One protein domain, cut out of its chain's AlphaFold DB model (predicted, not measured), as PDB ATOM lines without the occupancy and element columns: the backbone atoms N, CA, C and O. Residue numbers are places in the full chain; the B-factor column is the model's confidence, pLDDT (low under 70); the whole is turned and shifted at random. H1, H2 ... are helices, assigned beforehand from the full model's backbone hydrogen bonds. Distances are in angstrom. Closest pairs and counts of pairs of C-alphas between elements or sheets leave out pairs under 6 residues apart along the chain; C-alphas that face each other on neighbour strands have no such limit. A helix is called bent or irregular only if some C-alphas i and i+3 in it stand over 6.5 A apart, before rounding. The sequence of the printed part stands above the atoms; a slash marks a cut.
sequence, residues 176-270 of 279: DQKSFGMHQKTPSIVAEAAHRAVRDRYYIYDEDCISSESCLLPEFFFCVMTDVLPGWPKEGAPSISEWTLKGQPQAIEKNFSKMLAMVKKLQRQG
ATOM      1  N   ASP A 176     516.041 232.337 430.832       85.19
ATOM      2  CA  ASP A 176     515.461 231.552 431.920       85.19
ATOM      3  C   ASP A 176     515.051 230.171 431.414       85.19
ATOM      4  O   ASP A 176     513.880 229.822 431.239       85.19
ATOM      5  N   GLN A 177     516.083 229.357 431.225       87.50
ATOM      6  CA  GLN A 177     515.974 227.963 430.832       87.50
ATOM      7  C   GLN A 177     514.996 227.170 431.712       87.50
ATOM      8  O   GLN A 177     514.258 226.342 431.186       87.50
ATOM      9  N   LYS A 178     514.930 227.424 433.025       90.12
ATOM     10  CA  LYS A 178     514.019 226.682 433.915       90.12
ATOM     11  C   LYS A 178     512.550 227.001 433.635       90.12
ATOM     12  O   LYS A 178     511.688 226.145 433.831       90.12
ATOM     13  N   SER A 179     512.263 228.220 433.193       92.19
ATOM     14  CA  SER A 179     510.901 228.666 432.899       92.19
ATOM     15  C   SER A 179     510.465 228.299 431.478       92.19
ATOM     16  O   SER A 179     509.358 227.791 431.316       92.19
ATOM     17  N   PHE A 180     511.342 228.472 430.482       91.44
ATOM     18  CA  PHE A 180     510.979 228.415 429.055       91.44
ATOM     19  C   PHE A 180     511.788 227.440 428.200       91.44
ATOM     20  O   PHE A 180     511.464 227.235 427.034       91.44
ATOM     21  N   GLY A 181     512.881 226.879 428.717       85.56
ATOM     22  CA  GLY A 181     513.788 226.100 427.883       85.56
ATOM     23  C   GLY A 181     513.151 224.818 427.341       85.56
ATOM     24  O   GLY A 181     512.385 224.139 428.029       85.56
ATOM     25  N   MET A 182     513.498 224.499 426.098       80.00
ATOM     26  CA  MET A 182     513.043 223.311 425.373       80.00
ATOM     27  C   MET A 182     514.019 222.145 425.575       80.00
ATOM     28  O   MET A 182     515.196 222.369 425.872       80.00
ATOM     29  N   HIS A 183     513.540 220.907 425.413       73.69
ATOM     30  CA  HIS A 183     514.369 219.690 425.385       73.69
ATOM     31  C   HIS A 183     515.324 219.498 426.579       73.69
ATOM     32  O   HIS A 183     516.395 218.896 426.465       73.69
ATOM     33  N   GLN A 184     514.955 220.009 427.749       77.25
ATOM     34  CA  GLN A 184     515.743 219.821 428.960       77.25
ATOM     35  C   GLN A 184     515.495 218.456 429.594       77.25
ATOM     36  O   GLN A 184     514.400 217.904 429.523       77.25
ATOM     37  N   LYS A 185     516.505 217.956 430.319       81.25
ATOM     38  CA  LYS A 185     516.383 216.735 431.134       81.25
ATOM     39  C   LYS A 185     515.224 216.823 432.135       81.25
ATOM     40  O   LYS A 185     514.589 215.818 432.435       81.25
ATOM     41  N   THR A 186     514.970 218.019 432.659       83.38
ATOM     42  CA  THR A 186     513.770 218.334 433.434       83.38
ATOM     43  C   THR A 186     512.961 219.345 432.630       83.38
ATOM     44  O   THR A 186     513.512 220.406 432.342       83.38
ATOM     45  N   PRO A 187     511.702 219.043 432.259       87.75
ATOM     46  CA  PRO A 187     510.876 219.974 431.500       87.75
ATOM     47  C   PRO A 187     510.780 221.336 432.187       87.75
ATOM     48  O   PRO A 187     510.679 221.418 433.415       87.75
ATOM     49  N   SER A 188     510.807 222.400 431.389       94.56
ATOM     50  CA  SER A 188     510.560 223.753 431.877       94.56
ATOM     51  C   SER A 188     509.103 223.933 432.312       94.56
ATOM     52  O   SER A 188     508.238 223.112 431.998       94.56
ATOM     53  N   ILE A 189     508.811 225.023 433.027       95.69
ATOM     54  CA  ILE A 189     507.444 225.326 433.489       95.69
ATOM     55  C   ILE A 189     506.462 225.409 432.310       95.69
ATOM     56  O   ILE A 189     505.353 224.883 432.409       95.69
ATOM     57  N   VAL A 190     506.864 226.039 431.200       95.06
ATOM     58  CA  VAL A 190     506.027 226.136 429.994       95.06
ATOM     59  C   VAL A 190     505.863 224.775 429.318       95.06
ATOM     60  O   VAL A 190     504.741 224.410 428.974       95.06
ATOM     61  N   ALA A 191     506.933 223.982 429.208       93.56
ATOM     62  CA  ALA A 191     506.853 222.636 428.645       93.56
ATOM     63  C   ALA A 191     505.912 221.726 429.458       93.56
ATOM     64  O   ALA A 191     505.046 221.065 428.891       93.56
ATOM     65  N   GLU A 192     506.026 221.725 430.794       94.00
ATOM     66  CA  GLU A 192     505.141 220.952 431.682       94.00
ATOM     67  C   GLU A 192     503.669 221.354 431.484       94.00
ATOM     68  O   GLU A 192     502.789 220.492 431.437       94.00
ATOM     69  N   ALA A 193     503.396 222.655 431.337       94.69
ATOM     70  CA  ALA A 193     502.048 223.170 431.137       94.69
ATOM     71  C   ALA A 193     501.473 222.795 429.759       94.69
ATOM     72  O   ALA A 193     500.339 222.318 429.699       94.69
ATOM     73  N   ALA A 194     502.255 222.939 428.684       93.38
ATOM     74  CA  ALA A 194     501.828 222.627 427.321       93.38
ATOM     75  C   ALA A 194     501.555 221.124 427.129       93.38
ATOM     76  O   ALA A 194     500.482 220.732 426.672       93.38
ATOM     77  N   HIS A 195     502.464 220.260 427.595       92.19
ATOM     78  CA  HIS A 195     502.267 218.804 427.555       92.19
ATOM     79  C   HIS A 195     501.069 218.354 428.387       92.19
ATOM     80  O   HIS A 195     500.307 217.469 427.988       92.19
ATOM     81  N   ARG A 196     500.856 218.990 429.545       93.62
ATOM     82  CA  ARG A 196     499.649 218.766 430.340       93.62
ATOM     83  C   ARG A 196     498.389 219.192 429.588       93.62
ATOM     84  O   ARG A 196     497.400 218.472 429.666       93.62
ATOM     85  N   ALA A 197     498.408 220.324 428.888       92.88
ATOM     86  CA  ALA A 197     497.263 220.797 428.118       92.88
ATOM     87  C   ALA A 197     496.865 219.804 427.020       92.88
ATOM     88  O   ALA A 197     495.682 219.507 426.888       92.88
ATOM     89  N   VAL A 198     497.832 219.218 426.308       91.81
ATOM     90  CA  VAL A 198     497.564 218.147 425.330       91.81
ATOM     91  C   VAL A 198     496.954 216.922 426.017       91.81
ATOM     92  O   VAL A 198     495.882 216.458 425.632       91.81
ATOM     93  N   ARG A 199     497.591 216.423 427.085       92.06
ATOM     94  CA  ARG A 199     497.125 215.235 427.825       92.06
ATOM     95  C   ARG A 199     495.706 215.401 428.377       92.06
ATOM     96  O   ARG A 199     494.901 214.475 428.297       92.06
ATOM     97  N   ASP A 200     495.413 216.570 428.939       93.00
ATOM     98  CA  ASP A 200     494.136 216.885 429.582       93.00
ATOM     99  C   ASP A 200     493.090 217.410 428.561       93.00
ATOM    100  O   ASP A 200     491.981 217.768 428.953       93.00
ATOM    101  N   ARG A 201     493.412 217.401 427.251       90.19
ATOM    102  CA  ARG A 201     492.559 217.827 426.118       90.19
ATOM    103  C   ARG A 201     492.119 219.292 426.153       90.19
ATOM    104  O   ARG A 201     491.005 219.630 425.762       90.19
ATOM    105  N   TYR A 202     493.010 220.162 426.608       89.75
ATOM    106  CA  TYR A 202     492.832 221.610 426.561       89.75
ATOM    107  C   TYR A 202     493.309 222.255 425.250       89.75
ATOM    108  O   TYR A 202     492.994 223.420 425.008       89.75
ATOM    109  N   TYR A 203     494.014 221.496 424.401       83.25
ATOM    110  CA  TYR A 203     494.428 221.877 423.049       83.25
ATOM    111  C   TYR A 203     493.851 220.902 422.019       83.25
ATOM    112  O   TYR A 203     493.959 219.691 422.222       83.25
ATOM    113  N   ILE A 204     493.215 221.418 420.961       69.81
ATOM    114  CA  ILE A 204     492.444 220.602 419.999       69.81
ATOM    115  C   ILE A 204     492.883 220.827 418.539       69.81
ATOM    116  O   ILE A 204     492.552 220.016 417.681       69.81
ATOM    117  N   TYR A 205     493.606 221.909 418.235       67.50
ATOM    118  CA  TYR A 205     493.604 222.468 416.881       67.50
ATOM    119  C   TYR A 205     494.537 221.806 415.859       67.50
ATOM    120  O   TYR A 205     494.092 221.520 414.752       67.50
ATOM    121  N   ASP A 206     495.808 221.578 416.190       73.19
ATOM    122  CA  ASP A 206     496.815 221.287 415.164       73.19
ATOM    123  C   ASP A 206     497.668 220.071 415.552       73.19
ATOM    124  O   ASP A 206     498.572 220.162 416.387       73.19
ATOM    125  N   GLU A 207     497.349 218.910 414.964       70.50
ATOM    126  CA  GLU A 207     498.094 217.658 415.175       70.50
ATOM    127  C   GLU A 207     499.570 217.790 414.768       70.50
ATOM    128  O   GLU A 207     500.439 217.230 415.449       70.50
ATOM    129  N   ASP A 208     499.874 218.585 413.736       79.69
ATOM    130  CA  ASP A 208     501.251 218.849 413.315       79.69
ATOM    131  C   ASP A 208     501.968 219.687 414.381       79.69
ATOM    132  O   ASP A 208     503.102 219.374 414.764       79.69
ATOM    133  N   CYS A 209     501.292 220.688 414.952       83.12
ATOM    134  CA  CYS A 209     501.847 221.492 416.041       83.12
ATOM    135  C   CYS A 209     502.069 220.674 417.322       83.12
ATOM    136  O   CYS A 209     503.114 220.808 417.959       83.12
ATOM    137  N   ILE A 210     501.147 219.767 417.678       84.62
ATOM    138  CA  ILE A 210     501.298 218.859 418.835       84.62
ATOM    139  C   ILE A 210     502.566 218.005 418.708       84.62
ATOM    140  O   ILE A 210     503.228 217.723 419.708       84.62
ATOM    141  N   SER A 211     502.920 217.602 417.485       82.00
ATOM    142  CA  SER A 211     504.099 216.772 417.225       82.00
ATOM    143  C   SER A 211     505.437 217.524 417.337       82.00
ATOM    144  O   SER A 211     506.494 216.895 417.405       82.00
ATOM    145  N   SER A 212     505.406 218.861 417.405       86.94
ATOM    146  CA  SER A 212     506.581 219.733 417.383       86.94
ATOM    147  C   SER A 212     506.631 220.633 418.618       86.94
ATOM    148  O   SER A 212     505.888 221.606 418.720       86.94
ATOM    149  N   GLU A 213     507.553 220.374 419.559       85.62
ATOM    150  CA  GLU A 213     507.688 221.213 420.770       85.62
ATOM    151  C   GLU A 213     507.958 222.687 420.438       85.62
ATOM    152  O   GLU A 213     507.464 223.571 421.137       85.62
ATOM    153  N   SER A 214     508.693 222.962 419.355       83.81
ATOM    154  CA  SER A 214     508.969 224.327 418.894       83.81
ATOM    155  C   SER A 214     507.729 225.068 418.387       83.81
ATOM    156  O   SER A 214     507.783 226.288 418.267       83.81
ATOM    157  N   CYS A 215     506.641 224.347 418.095       87.44
ATOM    158  CA  CYS A 215     505.328 224.909 417.784       87.44
ATOM    159  C   CYS A 215     504.423 224.917 419.025       87.44
ATOM    160  O   CYS A 215     503.933 225.963 419.438       87.44
ATOM    161  N   LEU A 216     504.263 223.767 419.687       90.06
ATOM    162  CA  LEU A 216     503.314 223.590 420.786       90.06
ATOM    163  C   LEU A 216     503.551 224.551 421.962       90.06
ATOM    164  O   LEU A 216     502.604 225.113 422.514       90.06
ATOM    165  N   LEU A 217     504.805 224.701 422.398       91.62
ATOM    166  CA  LEU A 217     505.140 225.504 423.575       91.62
ATOM    167  C   LEU A 217     504.832 226.997 423.386       91.62
ATOM    168  O   LEU A 217     504.197 227.559 424.283       91.62
ATOM    169  N   PRO A 218     505.299 227.668 422.314       90.94
ATOM    170  CA  PRO A 218     504.969 229.072 422.088       90.94
ATOM    171  C   PRO A 218     503.472 229.286 421.879       90.94
ATOM    172  O   PRO A 218     502.923 230.187 422.510       90.94
ATOM    173  N   GLU A 219     502.794 228.408 421.137       89.88
ATOM    174  CA  GLU A 219     501.361 228.563 420.867       89.88
ATOM    175  C   GLU A 219     500.495 228.427 422.117       89.88
ATOM    176  O   GLU A 219     499.628 229.257 422.406       89.88
ATOM    177  N   PHE A 220     500.750 227.396 422.929       91.88
ATOM    178  CA  PHE A 220     499.994 227.218 424.163       91.88
ATOM    179  C   PHE A 220     500.231 228.369 425.144       91.88
ATOM    180  O   PHE A 220     499.288 228.856 425.782       91.88
ATOM    181  N   PHE A 221     501.483 228.817 425.270       93.25
ATOM    182  CA  PHE A 221     501.809 229.943 426.130       93.25
ATOM    183  C   PHE A 221     501.125 231.224 425.645       93.25
ATOM    184  O   PHE A 221     500.471 231.892 426.447       93.25
ATOM    185  N   PHE A 222     501.204 231.526 424.347       91.44
ATOM    186  CA  PHE A 222     500.516 232.652 423.724       91.44
ATOM    187  C   PHE A 222     499.014 232.617 424.009       91.44
ATOM    188  O   PHE A 222     498.483 233.570 424.588       91.44
ATOM    189  N   CYS A 223     498.340 231.496 423.731       89.75
ATOM    190  CA  CYS A 223     496.908 231.362 423.975       89.75
ATOM    191  C   CYS A 223     496.543 231.675 425.431       89.75
ATOM    192  O   CYS A 223     495.645 232.483 425.677       89.75
ATOM    193  N   VAL A 224     497.244 231.082 426.404       92.06
ATOM    194  CA  VAL A 224     496.986 231.356 427.825       92.06
ATOM    195  C   VAL A 224     497.174 232.839 428.135       92.06
ATOM    196  O   VAL A 224     496.330 233.447 428.798       92.06
ATOM    197  N   MET A 225     498.248 233.438 427.626       92.44
ATOM    198  CA  MET A 225     498.578 234.838 427.868       92.44
ATOM    199  C   MET A 225     497.541 235.807 427.291       92.44
ATOM    200  O   MET A 225     497.276 236.833 427.917       92.44
ATOM    201  N   THR A 226     496.874 235.474 426.180       91.12
ATOM    202  CA  THR A 226     495.802 236.325 425.619       91.12
ATOM    203  C   THR A 226     494.576 236.463 426.531       91.12
ATOM    204  O   THR A 226     493.810 237.409 426.365       91.12
ATOM    205  N   ASP A 227     494.362 235.545 427.481       90.56
ATOM    206  CA  ASP A 227     493.249 235.616 428.444       90.56
ATOM    207  C   ASP A 227     493.633 236.252 429.783       90.56
ATOM    208  O   ASP A 227     492.771 236.807 430.465       90.56
ATOM    209  N   VAL A 228     494.900 236.146 430.192       90.75
ATOM    210  CA  VAL A 228     495.347 236.588 431.527       90.75
ATOM    211  C   VAL A 228     496.077 237.925 431.516       90.75
ATOM    212  O   VAL A 228     496.076 238.624 432.529       90.75
ATOM    213  N   LEU A 229     496.715 238.287 430.401       89.50
ATOM    214  CA  LEU A 229     497.415 239.556 430.256       89.50
ATOM    215  C   LEU A 229     496.453 240.587 429.635       89.50
ATOM    216  O   LEU A 229     495.878 240.323 428.578       89.50
ATOM    217  N   PRO A 230     496.236 241.753 430.271       87.19
ATOM    218  CA  PRO A 230     495.281 242.740 429.778       87.19
ATOM    219  C   PRO A 230     495.786 243.426 428.505       87.19
ATOM    220  O   PRO A 230     496.990 243.551 428.296       87.19
ATOM    221  N   GLY A 231     494.861 243.919 427.677       83.56
ATOM    222  CA  GLY A 231     495.172 244.728 426.490       83.56
ATOM    223  C   GLY A 231     495.134 243.985 425.153       83.56
ATOM    224  O   GLY A 231     495.230 244.633 424.118       83.56
ATOM    225  N   TRP A 232     494.944 242.660 425.140       86.44
ATOM    226  CA  TRP A 232     494.801 241.920 423.884       86.44
ATOM    227  C   TRP A 232     493.454 242.219 423.202       86.44
ATOM    228  O   TRP A 232     492.410 242.157 423.865       86.44
ATOM    229  N   PRO A 233     493.425 242.497 421.886       77.44
ATOM    230  CA  PRO A 233     492.177 242.699 421.163       77.44
ATOM    231  C   PRO A 233     491.379 241.393 421.042       77.44
ATOM    232  O   PRO A 233     491.893 240.361 420.609       77.44
ATOM    233  N   LYS A 234     490.077 241.439 421.358       74.06
ATOM    234  CA  LYS A 234     489.181 240.272 421.231       74.06
ATOM    235  C   LYS A 234     489.140 239.714 419.807       74.06
ATOM    236  O   LYS A 234     489.154 238.502 419.643       74.06
ATOM    237  N   GLU A 235     489.141 240.595 418.807       70.31
ATOM    238  CA  GLU A 235     489.108 240.237 417.380       70.31
ATOM    239  C   GLU A 235     490.398 239.557 416.888       70.31
ATOM    240  O   GLU A 235     490.456 239.091 415.756       70.31
ATOM    241  N   GLY A 236     491.419 239.428 417.741       66.69
ATOM    242  CA  GLY A 236     492.628 238.677 417.433       66.69
ATOM    243  C   GLY A 236     492.932 237.525 418.373       66.69
ATOM    244  O   GLY A 236     493.975 236.902 418.236       66.69
ATOM    245  N   ALA A 237     492.078 237.228 419.346       75.44
ATOM    246  CA  ALA A 237     492.337 236.118 420.248       75.44
ATOM    247  C   ALA A 237     492.077 234.772 419.551       75.44
ATOM    248  O   ALA A 237     491.139 234.701 418.752       75.44
ATOM    249  N   PRO A 238     492.842 233.709 419.869       78.25
ATOM    250  CA  PRO A 238     492.477 232.363 419.451       78.25
ATOM    251  C   PRO A 238     491.024 232.059 419.835       78.25
ATOM    252  O   PRO A 238     490.530 232.513 420.871       78.25
ATOM    253  N   SER A 239     490.321 231.329 418.987       78.56
ATOM    254  CA  SER A 239     488.939 230.912 419.182       78.56
ATOM    255  C   SER A 239     488.815 229.822 420.254       78.56
ATOM    256  O   SER A 239     489.728 229.036 420.508       78.56
ATOM    257  N   ILE A 240     487.631 229.716 420.866       80.88
ATOM    258  CA  ILE A 240     487.338 228.646 421.836       80.88
ATOM    259  C   ILE A 240     487.283 227.248 421.204       80.88
ATOM    260  O   ILE A 240     487.413 226.247 421.904       80.88
ATOM    261  N   SER A 241     487.106 227.170 419.881       79.56
ATOM    262  CA  SER A 241     487.207 225.918 419.123       79.56
ATOM    263  C   SER A 241     488.639 225.396 419.030       79.56
ATOM    264  O   SER A 241     488.828 224.187 418.963       79.56
ATOM    265  N   GLU A 242     489.635 226.282 419.050       77.19
ATOM    266  CA  GLU A 242     491.053 225.903 419.026       77.19
ATOM    267  C   GLU A 242     491.531 225.445 420.414       77.19
ATOM    268  O   GLU A 242     492.330 224.510 420.544       77.19
ATOM    269  N   TRP A 243     490.983 226.070 421.463       84.69
ATOM    270  CA  TRP A 243     491.414 225.898 422.848       84.69
ATOM    271  C   TRP A 243     490.228 225.889 423.813       84.69
ATOM    272  O   TRP A 243     489.548 226.899 424.001       84.69
ATOM    273  N   THR A 244     490.023 224.785 424.536       88.44
ATOM    274  CA  THR A 244     488.848 224.657 425.422       88.44
ATOM    275  C   THR A 244     488.873 225.613 426.607       88.44
ATOM    276  O   THR A 244     487.839 225.855 427.219       88.44
ATOM    277  N   LEU A 245     490.056 226.085 427.001       88.69
ATOM    278  CA  LEU A 245     490.233 226.993 428.135       88.69
ATOM    279  C   LEU A 245     490.124 228.466 427.743       88.69
ATOM    280  O   LEU A 245     490.137 229.322 428.629       88.69
ATOM    281  N   LYS A 246     489.992 228.760 426.447       88.75
ATOM    282  CA  LYS A 246     489.881 230.128 425.962       88.75
ATOM    283  C   LYS A 246     488.672 230.825 426.574       88.75
ATOM    284  O   LYS A 246     487.574 230.269 426.624       88.75
ATOM    285  N   GLY A 247     488.871 232.057 427.034       88.56
ATOM    286  CA  GLY A 247     487.823 232.841 427.679       88.56
ATOM    287  C   GLY A 247     487.434 232.321 429.067       88.56
ATOM    288  O   GLY A 247     486.446 232.790 429.634       88.56
ATOM    289  N   GLN A 248     488.215 231.403 429.654       91.38
ATOM    290  CA  GLN A 248     488.015 230.890 431.013       91.38
ATOM    291  C   GLN A 248     489.212 231.214 431.933       91.38
ATOM    292  O   GLN A 248     489.887 230.293 432.410       91.38
ATOM    293  N   PRO A 249     489.477 232.500 432.266       91.50
ATOM    294  CA  PRO A 249     490.656 232.894 433.046       91.50
ATOM    295  C   PRO A 249     490.784 232.163 434.387       91.50
ATOM    296  O   PRO A 249     491.865 231.711 434.746       91.50
ATOM    297  N   GLN A 250     489.674 231.948 435.100       94.12
ATOM    298  CA  GLN A 250     489.676 231.228 436.382       94.12
ATOM    299  C   GLN A 250     490.103 229.758 436.230       94.12
ATOM    300  O   GLN A 250     490.769 229.197 437.102       94.12
ATOM    301  N   ALA A 251     489.731 229.113 435.120       93.50
ATOM    302  CA  ALA A 251     490.134 227.740 434.835       93.50
ATOM    303  C   ALA A 251     491.625 227.669 434.481       93.50
ATOM    304  O   ALA A 251     492.311 226.751 434.933       93.50
ATOM    305  N   ILE A 252     492.139 228.655 433.742       94.69
ATOM    306  CA  ILE A 252     493.572 228.815 433.472       94.69
ATOM    307  C   ILE A 252     494.336 229.022 434.788       94.69
ATOM    308  O   ILE A 252     495.313 228.318 435.047       94.69
ATOM    309  N   GLU A 253     493.862 229.915 435.660       94.19
ATOM    310  CA  GLU A 253     494.463 230.185 436.970       94.19
ATOM    311  C   GLU A 253     494.539 228.948 437.858       94.19
ATOM    312  O   GLU A 253     495.574 228.677 438.473       94.19
ATOM    313  N   LYS A 254     493.463 228.162 437.882       94.81
ATOM    314  CA  LYS A 254     493.399 226.915 438.641       94.81
ATOM    315  C   LYS A 254     494.337 225.848 438.075       94.81
ATOM    316  O   LYS A 254     495.026 225.174 438.841       94.81
ATOM    317  N   ASN A 255     494.344 225.657 436.757       94.69
ATOM    318  CA  ASN A 255     495.040 224.529 436.139       94.69
ATOM    319  C   ASN A 255     496.524 224.804 435.869       94.69
ATOM    320  O   ASN A 255     497.316 223.866 435.946       94.69
ATOM    321  N   PHE A 256     496.924 226.057 435.641       95.88
ATOM    322  CA  PHE A 256     498.292 226.435 435.262       95.88
ATOM    323  C   PHE A 256     498.915 227.478 436.196       95.88
ATOM    324  O   PHE A 256     499.729 228.307 435.788       95.88
ATOM    325  N   SER A 257     498.584 227.404 437.486       95.56
ATOM    326  CA  SER A 257     499.054 228.332 438.522       95.56
ATOM    327  C   SER A 257     500.578 228.500 438.579       95.56
ATOM    328  O   SER A 257     501.055 229.614 438.784       95.56
ATOM    329  N   LYS A 258     501.360 227.433 438.348       96.00
ATOM    330  CA  LYS A 258     502.835 227.503 438.280       96.00
ATOM    331  C   LYS A 258     503.317 228.423 437.153       96.00
ATOM    332  O   LYS A 258     504.204 229.243 437.374       96.00
ATOM    333  N   MET A 259     502.723 228.293 435.965       95.69
ATOM    334  CA  MET A 259     503.063 229.104 434.796       95.69
ATOM    335  C   MET A 259     502.699 230.568 435.032       95.69
ATOM    336  O   MET A 259     503.525 231.448 434.826       95.69
ATOM    337  N   LEU A 260     501.517 230.832 435.595       96.19
ATOM    338  CA  LEU A 260     501.116 232.197 435.944       96.19
ATOM    339  C   LEU A 260     501.969 232.809 437.061       96.19
ATOM    340  O   LEU A 260     502.265 234.002 437.035       96.19
ATOM    341  N   ALA A 261     502.386 232.016 438.049       96.00
ATOM    342  CA  ALA A 261     503.296 232.477 439.093       96.00
ATOM    343  C   ALA A 261     504.676 232.837 438.520       96.00
ATOM    344  O   ALA A 261     505.278 233.822 438.952       96.00
ATOM    345  N   MET A 262     505.149 232.067 437.534       95.25
ATOM    346  CA  MET A 262     506.365 232.360 436.777       95.25
ATOM    347  C   MET A 262     506.229 233.679 436.004       95.25
ATOM    348  O   MET A 262     507.063 234.563 436.197       95.25
ATOM    349  N   VAL A 263     505.136 233.881 435.263       93.56
ATOM    350  CA  VAL A 263     504.865 235.138 434.542       93.56
ATOM    351  C   VAL A 263     504.855 236.333 435.496       93.56
ATOM    352  O   VAL A 263     505.618 237.277 435.311       93.56
ATOM    353  N   LYS A 264     504.084 236.265 436.592       93.56
ATOM    354  CA  LYS A 264     504.018 237.338 437.604       93.56
ATOM    355  C   LYS A 264     505.380 237.639 438.229       93.56
ATOM    356  O   LYS A 264     505.663 238.775 438.608       93.56
ATOM    357  N   LYS A 265     506.234 236.626 438.394       92.94
ATOM    358  CA  LYS A 265     507.603 236.816 438.882       92.94
ATOM    359  C   LYS A 265     508.443 237.583 437.860       92.94
ATOM    360  O   LYS A 265     509.100 238.530 438.271       92.94
ATOM    361  N   LEU A 266     508.415 237.195 436.588       87.50
ATOM    362  CA  LEU A 266     509.197 237.845 435.534       87.50
ATOM    363  C   LEU A 266     508.721 239.272 435.255       87.50
ATOM    364  O   LEU A 266     509.549 240.165 435.116       87.50
ATOM    365  N   GLN A 267     507.412 239.509 435.302       87.25
ATOM    366  CA  GLN A 267     506.816 240.843 435.245       87.25
ATOM    367  C   GLN A 267     507.334 241.765 436.356       87.25
ATOM    368  O   GLN A 267     507.786 242.871 436.089       87.25
ATOM    369  N   ARG A 268     507.368 241.295 437.612       86.69
ATOM    370  CA  ARG A 268     507.953 242.064 438.733       86.69
ATOM    371  C   ARG A 268     509.453 242.327 438.587       86.69
ATOM    372  O   ARG A 268     509.981 243.169 439.302       86.69
ATOM    373  N   GLN A 269     510.134 241.567 437.735       83.69
ATOM    374  CA  GLN A 269     511.556 241.724 437.444       83.69
ATOM    375  C   GLN A 269     511.813 242.589 436.202       83.69
ATOM    376  O   GLN A 269     512.972 242.734 435.843       83.69
ATOM    377  N   GLY A 270     510.775 243.110 435.534       77.62
ATOM    378  CA  GLY A 270     510.919 243.859 434.280       77.62
ATOM    379  C   GLY A 270     511.264 242.989 433.063       77.62
ATOM    380  O   GLY A 270     511.644 243.503 432.020       77.62
TER     381      GLY A 270
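AT A GLANCE: This is residues 176 to 270 of the 279 residues of an uncharacterized protein of Verrucomicrobiaceae bacterium (UniProt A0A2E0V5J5). H4, the longest helix, runs through the middle, and H2 crosses it nearly at a right angle, while H6 meets H2 where both helices begin and runs away from there. The short H1 and H3 lie far from the middle, and a long loop, residues 229 to 248, leads from H4 to H5. The printed part has 95 residues with six named helices, H1 to H6 in chain order, and no named strand: all helix. It is compact, with a radius of gyration of the C-alphas of 12.9 A and spans of 35 by 33 by 21 A.

IN THESE COORDINATES: H1, residues 177 to 180, begins at C-alpha 177 (515.974, 227.963, 430.832). H2, residues 189 to 199, is 15.5 A long. H3 is residues 207 to 210. H4, residues 213 to 228, is 22.5 A long; it is neither bent nor irregular, but only just: C-alphas 214 and 217 are 6.2 A apart. H5 is residues 249 to 255. H6, residues 257 to 268, is 16.4 A long and ends at C-alpha 268 (507.953, 242.064, 438.733).

HOW THE PARTS SIT: H2 and H4 are the hubs, touching three helices each. They touch about perpendicular, at 85 degrees; the closest C-alphas, of Ala 194 and Leu 217, are 5.8 A apart. H6 touches H2 with residues 258 to 262 alone, at a shallow tilt of 31 degrees, opposite ways; the closest C-alphas are Ile 189 and Met 259, 5.9 A. H1 touches H2, closest at C-alphas 179 and 189, 4.8 A. H5 only just touches H4, with 3 pairs of C-alphas within 8 A, closest at Asp 227 and Pro 249, 5.9 A. H3 and H4 touch only at the corner, and only just, with 3 such pairs, closest at C-alphas 209 and 215, 5.2 A. H4 and H6 are near each other, with 6 pairs of C-alphas within 10 A. Helix packing is mostly crossed, but only just: 1 of 3 pairs is at a shallow tilt. In H2, H5 and H6 every O i to N i+4 pair is within hydrogen-bond range, in H4 10 of 12; H1 and H3 are too short for such a pair.

THE WHOLE: The C-alphas farthest apart, of Lys 185 and Glu 235, are 38.5 A apart. The printed part has no cut, and the link from H4 to H5 is long. Mean pLDDT of the printed part is 87.4; residues 204 to 205 and 236 are under 70.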